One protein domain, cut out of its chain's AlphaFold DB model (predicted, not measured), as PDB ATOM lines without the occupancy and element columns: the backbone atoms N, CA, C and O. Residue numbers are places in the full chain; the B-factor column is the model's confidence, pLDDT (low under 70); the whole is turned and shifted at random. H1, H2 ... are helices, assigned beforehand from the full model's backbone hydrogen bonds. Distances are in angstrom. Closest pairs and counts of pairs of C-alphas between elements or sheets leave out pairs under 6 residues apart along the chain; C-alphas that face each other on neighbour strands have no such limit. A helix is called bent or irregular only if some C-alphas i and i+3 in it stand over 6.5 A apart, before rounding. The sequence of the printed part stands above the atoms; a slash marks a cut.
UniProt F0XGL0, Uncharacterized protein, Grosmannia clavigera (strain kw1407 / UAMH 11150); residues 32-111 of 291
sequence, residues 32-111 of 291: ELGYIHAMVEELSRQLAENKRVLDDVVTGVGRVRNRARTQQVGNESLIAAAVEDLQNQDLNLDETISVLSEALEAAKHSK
ATOM      1  N   GLU A  32     -45.485 -24.773   9.500       78.38
ATOM      2  CA  GLU A  32     -44.073 -25.157   9.459       78.38
ATOM      3  C   GLU A  32     -43.293 -24.329   8.432       78.38
ATOM      4  O   GLU A  32     -42.229 -23.820   8.766       78.38
ATOM      5  N   LEU A  33     -43.830 -24.094   7.225       78.00
ATOM      6  CA  LEU A  33     -43.220 -23.160   6.270       78.00
ATOM      7  C   LEU A  33     -43.185 -21.736   6.822       78.00
ATOM      8  O   LEU A  33     -42.176 -21.062   6.665       78.00
ATOM      9  N   GLY A  34     -44.250 -21.280   7.485       80.81
ATOM     10  CA  GLY A  34     -44.272 -19.977   8.150       80.81
ATOM     11  C   GLY A  34     -43.210 -19.869   9.248       80.81
ATOM     12  O   GLY A  34     -42.513 -18.863   9.327       80.81
ATOM     13  N   TYR A  35     -43.026 -20.927  10.041       85.12
ATOM     14  CA  TYR A  35     -41.991 -21.009  11.069       85.12
ATOM     15  C   TYR A  35     -40.579 -21.040  10.472       85.12
ATOM     16  O   TYR A  35     -39.702 -20.314  10.934       85.12
ATOM     17  N   ILE A  36     -40.359 -21.819   9.410       84.19
ATOM     18  CA  ILE A  36     -39.079 -21.883   8.696       84.19
ATOM     19  C   ILE A  36     -38.774 -20.539   8.028       84.19
ATOM     20  O   ILE A  36     -37.652 -20.057   8.136       84.19
ATOM     21  N   HIS A  37     -39.750 -19.891   7.389       85.19
ATOM     22  CA  HIS A  37     -39.569 -18.567   6.794       85.19
ATOM     23  C   HIS A  37     -39.270 -17.500   7.848       85.19
ATOM     24  O   HIS A  37     -38.323 -16.746   7.658       85.19
ATOM     25  N   ALA A  38     -39.983 -17.488   8.978       85.31
ATOM     26  CA  ALA A  38     -39.690 -16.583  10.089       85.31
ATOM     27  C   ALA A  38     -38.299 -16.844  10.697       85.31
ATOM     28  O   ALA A  38     -37.582 -15.906  11.036       85.31
ATOM     29  N   MET A  39     -37.880 -18.109  10.792       87.88
ATOM     30  CA  MET A  39     -36.544 -18.475  11.263       87.88
ATOM     31  C   MET A  39     -35.451 -18.049  10.278       87.88
ATOM     32  O   MET A  39     -34.420 -17.535  10.697       87.88
ATOM     33  N   VAL A  40     -35.664 -18.230   8.973       91.00
ATOM     34  CA  VAL A  40     -34.737 -17.782   7.924       91.00
ATOM     35  C   VAL A  40     -34.668 -16.257   7.878       91.00
ATOM     36  O   VAL A  40     -33.580 -15.707   7.720       91.00
ATOM     37  N   GLU A  41     -35.790 -15.566   8.062       89.75
ATOM     38  CA  GLU A  41     -35.836 -14.109   8.141       89.75
ATOM     39  C   GLU A  41     -35.076 -13.604   9.376       89.75
ATOM     40  O   GLU A  41     -34.211 -12.738   9.241       89.75
ATOM     41  N   GLU A  42     -35.269 -14.216  10.548       89.12
ATOM     42  CA  GLU A  42     -34.511 -13.871  11.756       89.12
ATOM     43  C   GLU A  42     -33.018 -14.209  11.616       89.12
ATOM     44  O   GLU A  42     -32.173 -13.392  11.974       89.12
ATOM     45  N   LEU A  43     -32.657 -15.344  11.012       91.25
ATOM     46  CA  LEU A  43     -31.260 -15.675  10.705       91.25
ATOM     47  C   LEU A  43     -30.650 -14.687   9.706       91.25
ATOM     48  O   LEU A  43     -29.482 -14.331   9.835       91.25
ATOM     49  N   SER A  44     -31.422 -14.204   8.729       88.88
ATOM     50  CA  SER A  44     -30.969 -13.184   7.776       88.88
ATOM     51  C   SER A  44     -30.756 -11.829   8.453       88.88
ATOM     52  O   SER A  44     -29.765 -11.150   8.173       88.88
ATOM     53  N   ARG A  45     -31.624 -11.477   9.411       92.50
ATOM     54  CA  ARG A  45     -31.511 -10.277  10.241       92.50
ATOM     55  C   ARG A  45     -30.287 -10.357  11.146       92.50
ATOM     56  O   ARG A  45     -29.498  -9.418  11.189       92.50
ATOM     57  N   GLN A  46     -30.077 -11.501  11.794       92.06
ATOM     58  CA  GLN A  46     -28.889 -11.771  12.603       92.06
ATOM     59  C   GLN A  46     -27.614 -11.774  11.759       92.06
ATOM     60  O   GLN A  46     -26.597 -11.246  12.192       92.06
ATOM     61  N   LEU A  47     -27.647 -12.310  10.538       92.88
ATOM     62  CA  LEU A  47     -26.500 -12.281   9.631       92.88
ATOM     63  C   LEU A  47     -26.174 -10.851   9.177       92.88
ATOM     64  O   LEU A  47     -25.000 -10.500   9.073       92.88
ATOM     65  N   ALA A  48     -27.187 -10.025   8.911       92.25
ATOM     66  CA  ALA A  48     -27.005  -8.617   8.570       92.25
ATOM     67  C   ALA A  48     -26.414  -7.823   9.745       92.25
ATOM     68  O   ALA A  48     -25.470  -7.059   9.547       92.25
ATOM     69  N   GLU A  49     -26.901  -8.063  10.964       93.31
ATOM     70  CA  GLU A  49     -26.351  -7.460  12.181       93.31
ATOM     71  C   GLU A  49     -24.915  -7.930  12.440       93.31
ATOM     72  O   GLU A  49     -24.025  -7.117  12.654       93.31
ATOM     73  N   ASN A  50     -24.638  -9.229  12.308       90.44
ATOM     74  CA  ASN A  50     -23.288  -9.770  12.461       90.44
ATOM     75  C   ASN A  50     -22.318  -9.191  11.426       90.44
ATOM     76  O   ASN A  50     -21.177  -8.898  11.764       90.44
ATOM     77  N   LYS A  51     -22.753  -8.983  10.176       92.62
ATOM     78  CA  LYS A  51     -21.938  -8.296   9.162       92.62
ATOM     79  C   LYS A  51     -21.635  -6.858   9.568       92.62
ATOM     80  O   LYS A  51     -20.489  -6.442   9.475       92.62
ATOM     81  N   ARG A  52     -22.638  -6.130  10.059       91.88
ATOM     82  CA  ARG A  52     -22.471  -4.758  10.547       91.88
ATOM     83  C   ARG A  52     -21.495  -4.695  11.727       91.88
ATOM     84  O   ARG A  52     -20.566  -3.896  11.703       91.88
ATOM     85  N   VAL A  53     -21.658  -5.570  12.717       93.50
ATOM     86  CA  VAL A  53     -20.757  -5.674  13.875       93.50
ATOM     87  C   VAL A  53     -19.340  -6.037  13.431       93.50
ATOM     88  O   VAL A  53     -18.379  -5.451  13.921       93.50
ATOM     89  N   LEU A  54     -19.183  -6.963  12.482       90.06
ATOM     90  CA  LEU A  54     -17.872  -7.322  11.944       90.06
ATOM     91  C   LEU A  54     -17.221  -6.161  11.189       90.06
ATOM     92  O   LEU A  54     -16.026  -5.948  11.369       90.06
ATOM     93  N   ASP A  55     -17.968  -5.381  10.408       92.56
ATOM     94  CA  ASP A  55     -17.447  -4.175   9.755       92.56
ATOM     95  C   ASP A  55     -17.016  -3.119  10.787       92.56
ATOM     96  O   ASP A  55     -15.932  -2.539  10.676       92.56
ATOM     97  N   ASP A  56     -17.792  -2.911  11.853       88.44
ATOM     98  CA  ASP A  56     -17.426  -2.008  12.953       88.44
ATOM     99  C   ASP A  56     -16.164  -2.496  13.692       88.44
ATOM    100  O   ASP A  56     -15.260  -1.705  13.991       88.44
ATOM    101  N   VAL A  57     -16.033  -3.807  13.911       89.50
ATOM    102  CA  VAL A  57     -14.830  -4.419  14.494       89.50
ATOM    103  C   VAL A  57     -13.636  -4.284  13.553       89.50
ATOM    104  O   VAL A  57     -12.565  -3.873  13.988       89.50
ATOM    105  N   VAL A  58     -13.786  -4.568  12.259       90.81
ATOM    106  CA  VAL A  58     -12.703  -4.473  11.267       90.81
ATOM    107  C   VAL A  58     -12.250  -3.024  11.094       90.81
ATOM    108  O   VAL A  58     -11.047  -2.761  11.048       90.81
ATOM    109  N   THR A  59     -13.172  -2.062  11.061       89.19
ATOM    110  CA  THR A  59     -12.823  -0.632  11.016       89.19
ATOM    111  C   THR A  59     -12.179  -0.165  12.324       89.19
ATOM    112  O   THR A  59     -11.263   0.662  12.293       89.19
ATOM    113  N   GLY A  60     -12.604  -0.701  13.474       82.81
ATOM    114  CA  GLY A  60     -11.976  -0.487  14.778       82.81
ATOM    115  C   GLY A  60     -10.543  -1.024  14.826       82.81
ATOM    116  O   GLY A  60      -9.610  -0.281  15.128       82.81
ATOM    117  N   VAL A  61     -10.338  -2.278  14.424       83.88
ATOM    118  CA  VAL A  61      -9.021  -2.929  14.322       83.88
ATOM    119  C   VAL A  61      -8.133  -2.214  13.304       83.88
ATOM    120  O   VAL A  61      -6.948  -2.013  13.557       83.88
ATOM    121  N   GLY A  62      -8.688  -1.757  12.179       81.38
ATOM    122  CA  GLY A  62      -7.975  -0.948  11.189       81.38
ATOM    123  C   GLY A  62      -7.462   0.372  11.768       81.38
ATOM    124  O   GLY A  62      -6.312   0.743  11.523       81.38
ATOM    125  N   ARG A  63      -8.270   1.047  12.598       79.62
ATOM    126  CA  ARG A  63      -7.867   2.252  13.342       79.62
ATOM    127  C   ARG A  63      -6.781   1.952  14.378       79.62
ATOM    128  O   ARG A  63      -5.783   2.670  14.403       79.62
ATOM    129  N   VAL A  64      -6.925   0.885  15.169       77.94
ATOM    130  CA  VAL A  64      -5.920   0.451  16.163       77.94
ATOM    131  C   VAL A  64      -4.595   0.106  15.482       77.94
ATOM    132  O   VAL A  64      -3.546   0.604  15.881       77.94
ATOM    133  N   ARG A  65      -4.634  -0.664  14.389       76.69
ATOM    134  CA  ARG A  65      -3.448  -1.054  13.618       76.69
ATOM    135  C   ARG A  65      -2.764   0.142  12.963       76.69
ATOM    136  O   ARG A  65      -1.538   0.215  12.969       76.69
ATOM    137  N   ASN A  66      -3.528   1.077  12.395       78.25
ATOM    138  CA  ASN A  66      -2.956   2.294  11.819       78.25
ATOM    139  C   ASN A  66      -2.303   3.159  12.898       78.25
ATOM    140  O   ASN A  66      -1.187   3.617  12.679       78.25
ATOM    141  N   ARG A  67      -2.935   3.303  14.071       73.38
ATOM    142  CA  ARG A  67      -2.375   4.031  15.217       73.38
ATOM    143  C   ARG A  67      -1.082   3.381  15.731       73.38
ATOM    144  O   ARG A  67      -0.078   4.077  15.866       73.38
ATOM    145  N   ALA A  68      -1.072   2.052  15.885       73.06
ATOM    146  CA  ALA A  68       0.113   1.258  16.241       73.06
ATOM    147  C   ALA A  68       1.266   1.484  15.266       73.06
ATOM    148  O   ALA A  68       2.406   1.719  15.658       73.06
ATOM    149  N   ARG A  69       0.951   1.470  13.967       74.94
ATOM    150  CA  ARG A  69       1.931   1.647  12.900       74.94
ATOM    151  C   ARG A  69       2.485   3.070  12.841       74.94
ATOM    152  O   ARG A  69       3.676   3.228  12.609       74.94
ATOM    153  N   THR A  70       1.649   4.089  13.038       75.44
ATOM    154  CA  THR A  70       2.084   5.496  13.024       75.44
ATOM    155  C   THR A  70       2.923   5.873  14.239       75.44
ATOM    156  O   THR A  70       3.789   6.730  14.117       75.44
ATOM    157  N   GLN A  71       2.686   5.238  15.390       75.31
ATOM    158  CA  GLN A  71       3.364   5.559  16.651       75.31
ATOM    159  C   GLN A  71       4.488   4.563  17.013       75.31
ATOM    160  O   GLN A  71       5.197   4.789  17.982       75.31
ATOM    161  N   GLN A  72       4.681   3.488  16.232       71.81
ATOM    162  CA  GLN A  72       5.652   2.402  16.476       71.81
ATOM    163  C   GLN A  72       5.545   1.737  17.864       71.81
ATOM    164  O   GLN A  72       6.538   1.262  18.411       71.81
ATOM    165  N   VAL A  73       4.338   1.664  18.431       76.31
ATOM    166  CA  VAL A  73       4.099   1.078  19.762       76.31
ATOM    167  C   VAL A  73       3.418  -0.285  19.654       76.31
ATOM    168  O   VAL A  73       2.587  -0.510  18.774       76.31
ATOM    169  N   GLY A  74       3.779  -1.208  20.552       77.88
ATOM    170  CA  GLY A  74       3.152  -2.530  20.647       77.88
ATOM    171  C   GLY A  74       1.709  -2.466  21.161       77.88
ATOM    172  O   GLY A  74       1.320  -1.505  21.825       77.88
ATOM    173  N   ASN A  75       0.921  -3.512  20.886       75.44
ATOM    174  CA  ASN A  75      -0.502  -3.582  21.250       75.44
ATOM    175  C   ASN A  75      -0.755  -3.335  22.750       75.44
ATOM    176  O   ASN A  75      -1.682  -2.607  23.087       75.44
ATOM    177  N   GLU A  76       0.094  -3.868  23.634       79.00
ATOM    178  CA  GLU A  76      -0.009  -3.669  25.091       79.00
ATOM    179  C   GLU A  76       0.112  -2.193  25.495       79.00
ATOM    180  O   GLU A  76      -0.650  -1.697  26.319       79.00
ATOM    181  N   SER A  77       1.020  -1.449  24.858       77.75
ATOM    182  CA  SER A  77       1.204  -0.023  25.145       77.75
ATOM    183  C   SER A  77       0.047   0.832  24.629       77.75
ATOM    184  O   SER A  77      -0.253   1.861  25.224       77.75
ATOM    185  N   LEU A  78      -0.607   0.425  23.535       80.44
ATOM    186  CA  LEU A  78      -1.808   1.099  23.034       80.44
ATOM    187  C   LEU A  78      -3.024   0.853  23.919       80.44
ATOM    188  O   LEU A  78      -3.829   1.762  24.099       80.44
ATOM    189  N   ILE A  79      -3.168  -0.366  24.442       82.25
ATOM    190  CA  ILE A  79      -4.232  -0.700  25.389       82.25
ATOM    191  C   ILE A  79      -4.007   0.077  26.688       82.25
ATOM    192  O   ILE A  79      -4.943   0.705  27.163       82.25
ATOM    193  N   ALA A  80      -2.775   0.122  27.203       84.00
ATOM    194  CA  ALA A  80      -2.436   0.919  28.380       84.00
ATOM    195  C   ALA A  80      -2.738   2.416  28.180       84.00
ATOM    196  O   ALA A  80      -3.405   3.008  29.021       84.00
ATOM    197  N   ALA A  81      -2.344   3.001  27.042       82.38
ATOM    198  CA  ALA A  81      -2.644   4.399  26.726       82.38
ATOM    199  C   ALA A  81      -4.153   4.665  26.576       82.38
ATOM    200  O   ALA A  81      -4.655   5.673  27.054       82.38
ATOM    201  N   ALA A  82      -4.906   3.749  25.956       83.94
ATOM    202  CA  ALA A  82      -6.359   3.878  25.848       83.94
ATOM    203  C   ALA A  82      -7.063   3.735  27.209       83.94
ATOM    204  O   ALA A  82      -8.067   4.397  27.445       83.94
ATOM    205  N   VAL A  83      -6.549   2.879  28.097       87.06
ATOM    206  CA  VAL A  83      -7.040   2.743  29.475       87.06
ATOM    207  C   VAL A  83      -6.742   4.008  30.279       87.06
ATOM    208  O   VAL A  83      -7.623   4.475  30.989       87.06
ATOM    209  N   GLU A  84      -5.555   4.592  30.128       87.19
ATOM    210  CA  GLU A  84      -5.188   5.866  30.757       87.19
ATOM    211  C   GLU A  84      -6.060   7.024  30.241       87.19
ATOM    212  O   GLU A  84      -6.583   7.802  31.036       87.19
ATOM    213  N   ASP A  85      -6.314   7.098  28.930       87.06
ATOM    214  CA  ASP A  85      -7.233   8.078  28.336       87.06
ATOM    215  C   ASP A  85      -8.664   7.924  28.874       87.06
ATOM    216  O   ASP A  85      -9.319   8.925  29.165       87.06
ATOM    217  N   LEU A  86      -9.153   6.685  29.018       87.62
ATOM    218  CA  LEU A  86     -10.472   6.402  29.594       87.62
ATOM    219  C   LEU A  86     -10.533   6.781  31.078       87.62
ATOM    220  O   LEU A  86     -11.487   7.427  31.492       87.62
ATOM    221  N   GLN A  87      -9.503   6.458  31.860       90.06
ATOM    222  CA  GLN A  87      -9.423   6.843  33.272       90.06
ATOM    223  C   GLN A  87      -9.381   8.365  33.447       90.06
ATOM    224  O   GLN A  87     -10.070   8.909  34.306       90.06
ATOM    225  N   ASN A  88      -8.621   9.069  32.609       89.75
ATOM    226  CA  ASN A  88      -8.576  10.529  32.619       89.75
ATOM    227  C   ASN A  88      -9.920  11.146  32.200       89.75
ATOM    228  O   ASN A  88     -10.322  12.173  32.745       89.75
ATOM    229  N   GLN A  89     -10.629  10.525  31.251       90.50
ATOM    230  CA  GLN A  89     -11.985  10.931  30.879       90.50
ATOM    231  C   GLN A  89     -12.979  10.712  32.022       90.50
ATOM    232  O   GLN A  89     -13.749  11.626  32.299       90.50
ATOM    233  N   ASP A  90     -12.933   9.570  32.711       90.50
ATOM    234  CA  ASP A  90     -13.802   9.278  33.858       90.50
ATOM    235  C   ASP A  90     -13.582  10.282  35.001       90.50
ATOM    236  O   ASP A  90     -14.542  10.863  35.505       90.50
ATOM    237  N   LEU A  91     -12.326  10.589  35.346       87.12
ATOM    238  CA  LEU A  91     -12.007  11.591  36.374       87.12
ATOM    239  C   LEU A  91     -12.497  12.998  36.000       87.12
ATOM    240  O   LEU A  91     -13.023  13.725  36.842       87.12
ATOM    241  N   ASN A  92     -12.356  13.382  34.730       92.06
ATOM    242  CA  ASN A  92     -12.869  14.654  34.228       92.06
ATOM    243  C   ASN A  92     -14.410  14.693  34.261       92.06
ATOM    244  O   ASN A  92     -15.003  15.722  34.584       92.06
ATOM    245  N   LEU A  93     -15.079  13.573  33.967       94.06
ATOM    246  CA  LEU A  93     -16.532  13.470  34.097       94.06
ATOM    247  C   LEU A  93     -16.965  13.652  35.556       94.06
ATOM    248  O   LEU A  93     -17.867  14.450  35.804       94.06
ATOM    249  N   ASP A  94     -16.288  13.024  36.514       94.94
ATOM    250  CA  ASP A  94     -16.586  13.191  37.941       94.94
ATOM    251  C   ASP A  94     -16.398  14.641  38.418       94.94
ATOM    252  O   ASP A  94     -17.247  15.179  39.137       94.94
ATOM    253  N   GLU A  95     -15.337  15.322  37.971       95.44
ATOM    254  CA  GLU A  95     -15.119  16.741  38.270       95.44
ATOM    255  C   GLU A  95     -16.243  17.614  37.693       95.44
ATOM    256  O   GLU A  95     -16.823  18.442  38.404       95.44
ATOM    257  N   THR A  96     -16.625  17.395  36.429       95.75
ATOM    258  CA  THR A  96     -17.734  18.145  35.817       95.75
ATOM    259  C   THR A  96     -19.069  17.874  36.506       95.75
ATOM    260  O   THR A  96     -19.845  18.808  36.710       95.75
ATOM    261  N   ILE A  97     -19.334  16.632  36.922       96.25
ATOM    262  CA  ILE A  97     -20.537  16.268  37.678       96.25
ATOM    263  C   ILE A  97     -20.554  16.991  39.026       96.25
ATOM    264  O   ILE A  97     -21.597  17.523  39.409       96.25
ATOM    265  N   SER A  98     -19.415  17.065  39.719       97.06
ATOM    266  CA  SER A  98     -19.284  17.785  40.989       97.06
ATOM    267  C   SER A  98     -19.598  19.277  40.829       97.06
ATOM    268  O   SER A  98     -20.499  19.797  41.492       97.06
ATOM    269  N   VAL A  99     -18.950  19.948  39.868       96.88
ATOM    270  CA  VAL A  99     -19.153  21.383  39.599       96.88
ATOM    271  C   VAL A  99     -20.593  21.676  39.171       96.88
ATOM    272  O   VAL A  99     -21.199  22.641  39.640       96.88
ATOM    273  N   LEU A 100     -21.173  20.845  38.300       96.31
ATOM    274  CA  LEU A 100     -22.562  21.011  37.865       96.31
ATOM    275  C   LEU A 100     -23.550  20.793  39.014       96.31
ATOM    276  O   LEU A 100     -24.551  21.504  39.090       96.31
ATOM    277  N   SER A 101     -23.269  19.854  39.918       97.06
ATOM    278  CA  SER A 101     -24.105  19.606  41.096       97.06
ATOM    279  C   SER A 101     -24.057  20.781  42.074       97.06
ATOM    280  O   SER A 101     -25.104  21.246  42.521       97.06
ATOM    281  N   GLU A 102     -22.869  21.321  42.347       97.62
ATOM    282  CA  GLU A 102     -22.703  22.504  43.197       97.62
ATOM    283  C   GLU A 102     -23.382  23.741  42.588       97.62
ATOM    284  O   GLU A 102     -24.153  24.428  43.262       97.62
ATOM    285  N   ALA A 103     -23.175  23.993  41.291       96.94
ATOM    286  CA  ALA A 103     -23.814  25.100  40.585       96.94
ATOM    287  C   ALA A 103     -25.347  24.976  40.586       96.94
ATOM    288  O   ALA A 103     -26.056  25.979  40.692       96.94
ATOM    289  N   LEU A 104     -25.867  23.751  40.498       97.44
ATOM    290  CA  LEU A 104     -27.296  23.473  40.556       97.44
ATOM    291  C   LEU A 104     -27.875  23.746  41.949       97.44
ATOM    292  O   LEU A 104     -28.938  24.362  42.041       97.44
ATOM    293  N   GLU A 105     -27.189  23.358  43.023       97.56
ATOM    294  CA  GLU A 105     -27.617  23.684  44.389       97.56
ATOM    295  C   GLU A 105     -27.534  25.194  44.671       97.56
ATOM    296  O   GLU A 105     -28.485  25.779  45.196       97.56
ATOM    297  N   ALA A 106     -26.474  25.871  44.220       97.56
ATOM    298  CA  ALA A 106     -26.365  27.328  44.315       97.56
ATOM    299  C   ALA A 106     -27.491  28.046  43.542       97.56
ATOM    300  O   ALA A 106     -28.109  28.989  44.049       97.56
ATOM    301  N   ALA A 107     -27.811  27.576  42.332       97.31
ATOM    302  CA  ALA A 107     -28.895  28.121  41.521       97.31
ATOM    303  C   ALA A 107     -30.274  27.886  42.161       97.31
ATOM    304  O   ALA A 107     -31.115  28.791  42.151       97.31
ATOM    305  N   LYS A 108     -30.512  26.708  42.752       97.88
ATOM    306  CA  LYS A 108     -31.737  26.424  43.516       97.88
ATOM    307  C   LYS A 108     -31.871  27.356  44.711       97.88
ATOM    308  O   LYS A 108     -32.918  27.984  44.856       97.88
ATOM    309  N   HIS A 109     -30.811  27.510  45.502       98.06
ATOM    310  CA  HIS A 109     -30.831  28.387  46.666       98.06
ATOM    311  C   HIS A 109     -31.120  29.845  46.277       98.06
ATOM    312  O   HIS A 109     -31.983  30.495  46.866       98.06
ATOM    313  N   SER A 110     -30.474  30.348  45.216       97.62
ATOM    314  CA  SER A 110     -30.749  31.688  44.680       97.62
ATOM    315  C   SER A 110     -32.198  31.836  44.200       97.62
ATOM    316  O   SER A 110     -32.861  32.834  44.496       97.62
ATOM    317  N   LYS A 111     -32.733  30.830  43.496       98.06
ATOM    318  CA  LYS A 111     -34.130  30.813  43.046       98.06
ATOM    319  C   LYS A 111     -35.106  30.851  44.226       98.06
ATOM    320  O   LYS A 111     -36.074  31.607  44.174       98.06
TER     321      LYS A 111
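This is residues 32 to 111 of the 291 residues of an uncharacterized protein of Grosmannia clavigera (strain kw1407 / UAMH 11150) (UniProt F0XGL0). Two long straight helices, H1 and H2, make a wide V, with the end of H1 near the start of H2 at the corner and a tight link of three residues between them. The two arms spread far from each other, and most of each, residues 32 to 63 of H1 and residues 80 to 111 of H2, stands free. The printed part has 80 residues, with two named helices in the order H1, H2 and no named strand; its class is all helix. The whole is extended, with a radius of gyration of the C-alphas of 23.3 A, and flat, spanning 68 by 48 by 15 A.

H1 covers residues 32 to 71, the longest helix with 40 residues, and measures 57.0 A from first to last C-alpha. It begins at C-alpha 32, (-44.073, -25.157, 9.459), and ends at C-alpha 71, (3.364, 5.559, 16.651). After residues 72 to 74, H2 covers residues 75 to 111 and measures 52.8 A. It ends at C-alpha 111, (-34.130, 30.813, 43.046).

H1 and H2 are close but not clearly touching, with 2 pairs of C-alphas within 8 A. Their closest C-alphas, those of Ala 68 and Asn 75, are 7.0 A apart. Their lines are about perpendicular, at 80 degrees, and their centres are 32.8 A apart. Neither helix is bent or irregular. In H1 and H2 every O i to N i+4 pair is within hydrogen-bond range.

The two C-alphas farthest apart, those of Glu 32 and Ser 110, are 68.2 A apart. The printed part has no cut, and its one link, H1 to H2, is tight. The mean pLDDT of the printed part is 87.7, and no printed residue is under 70.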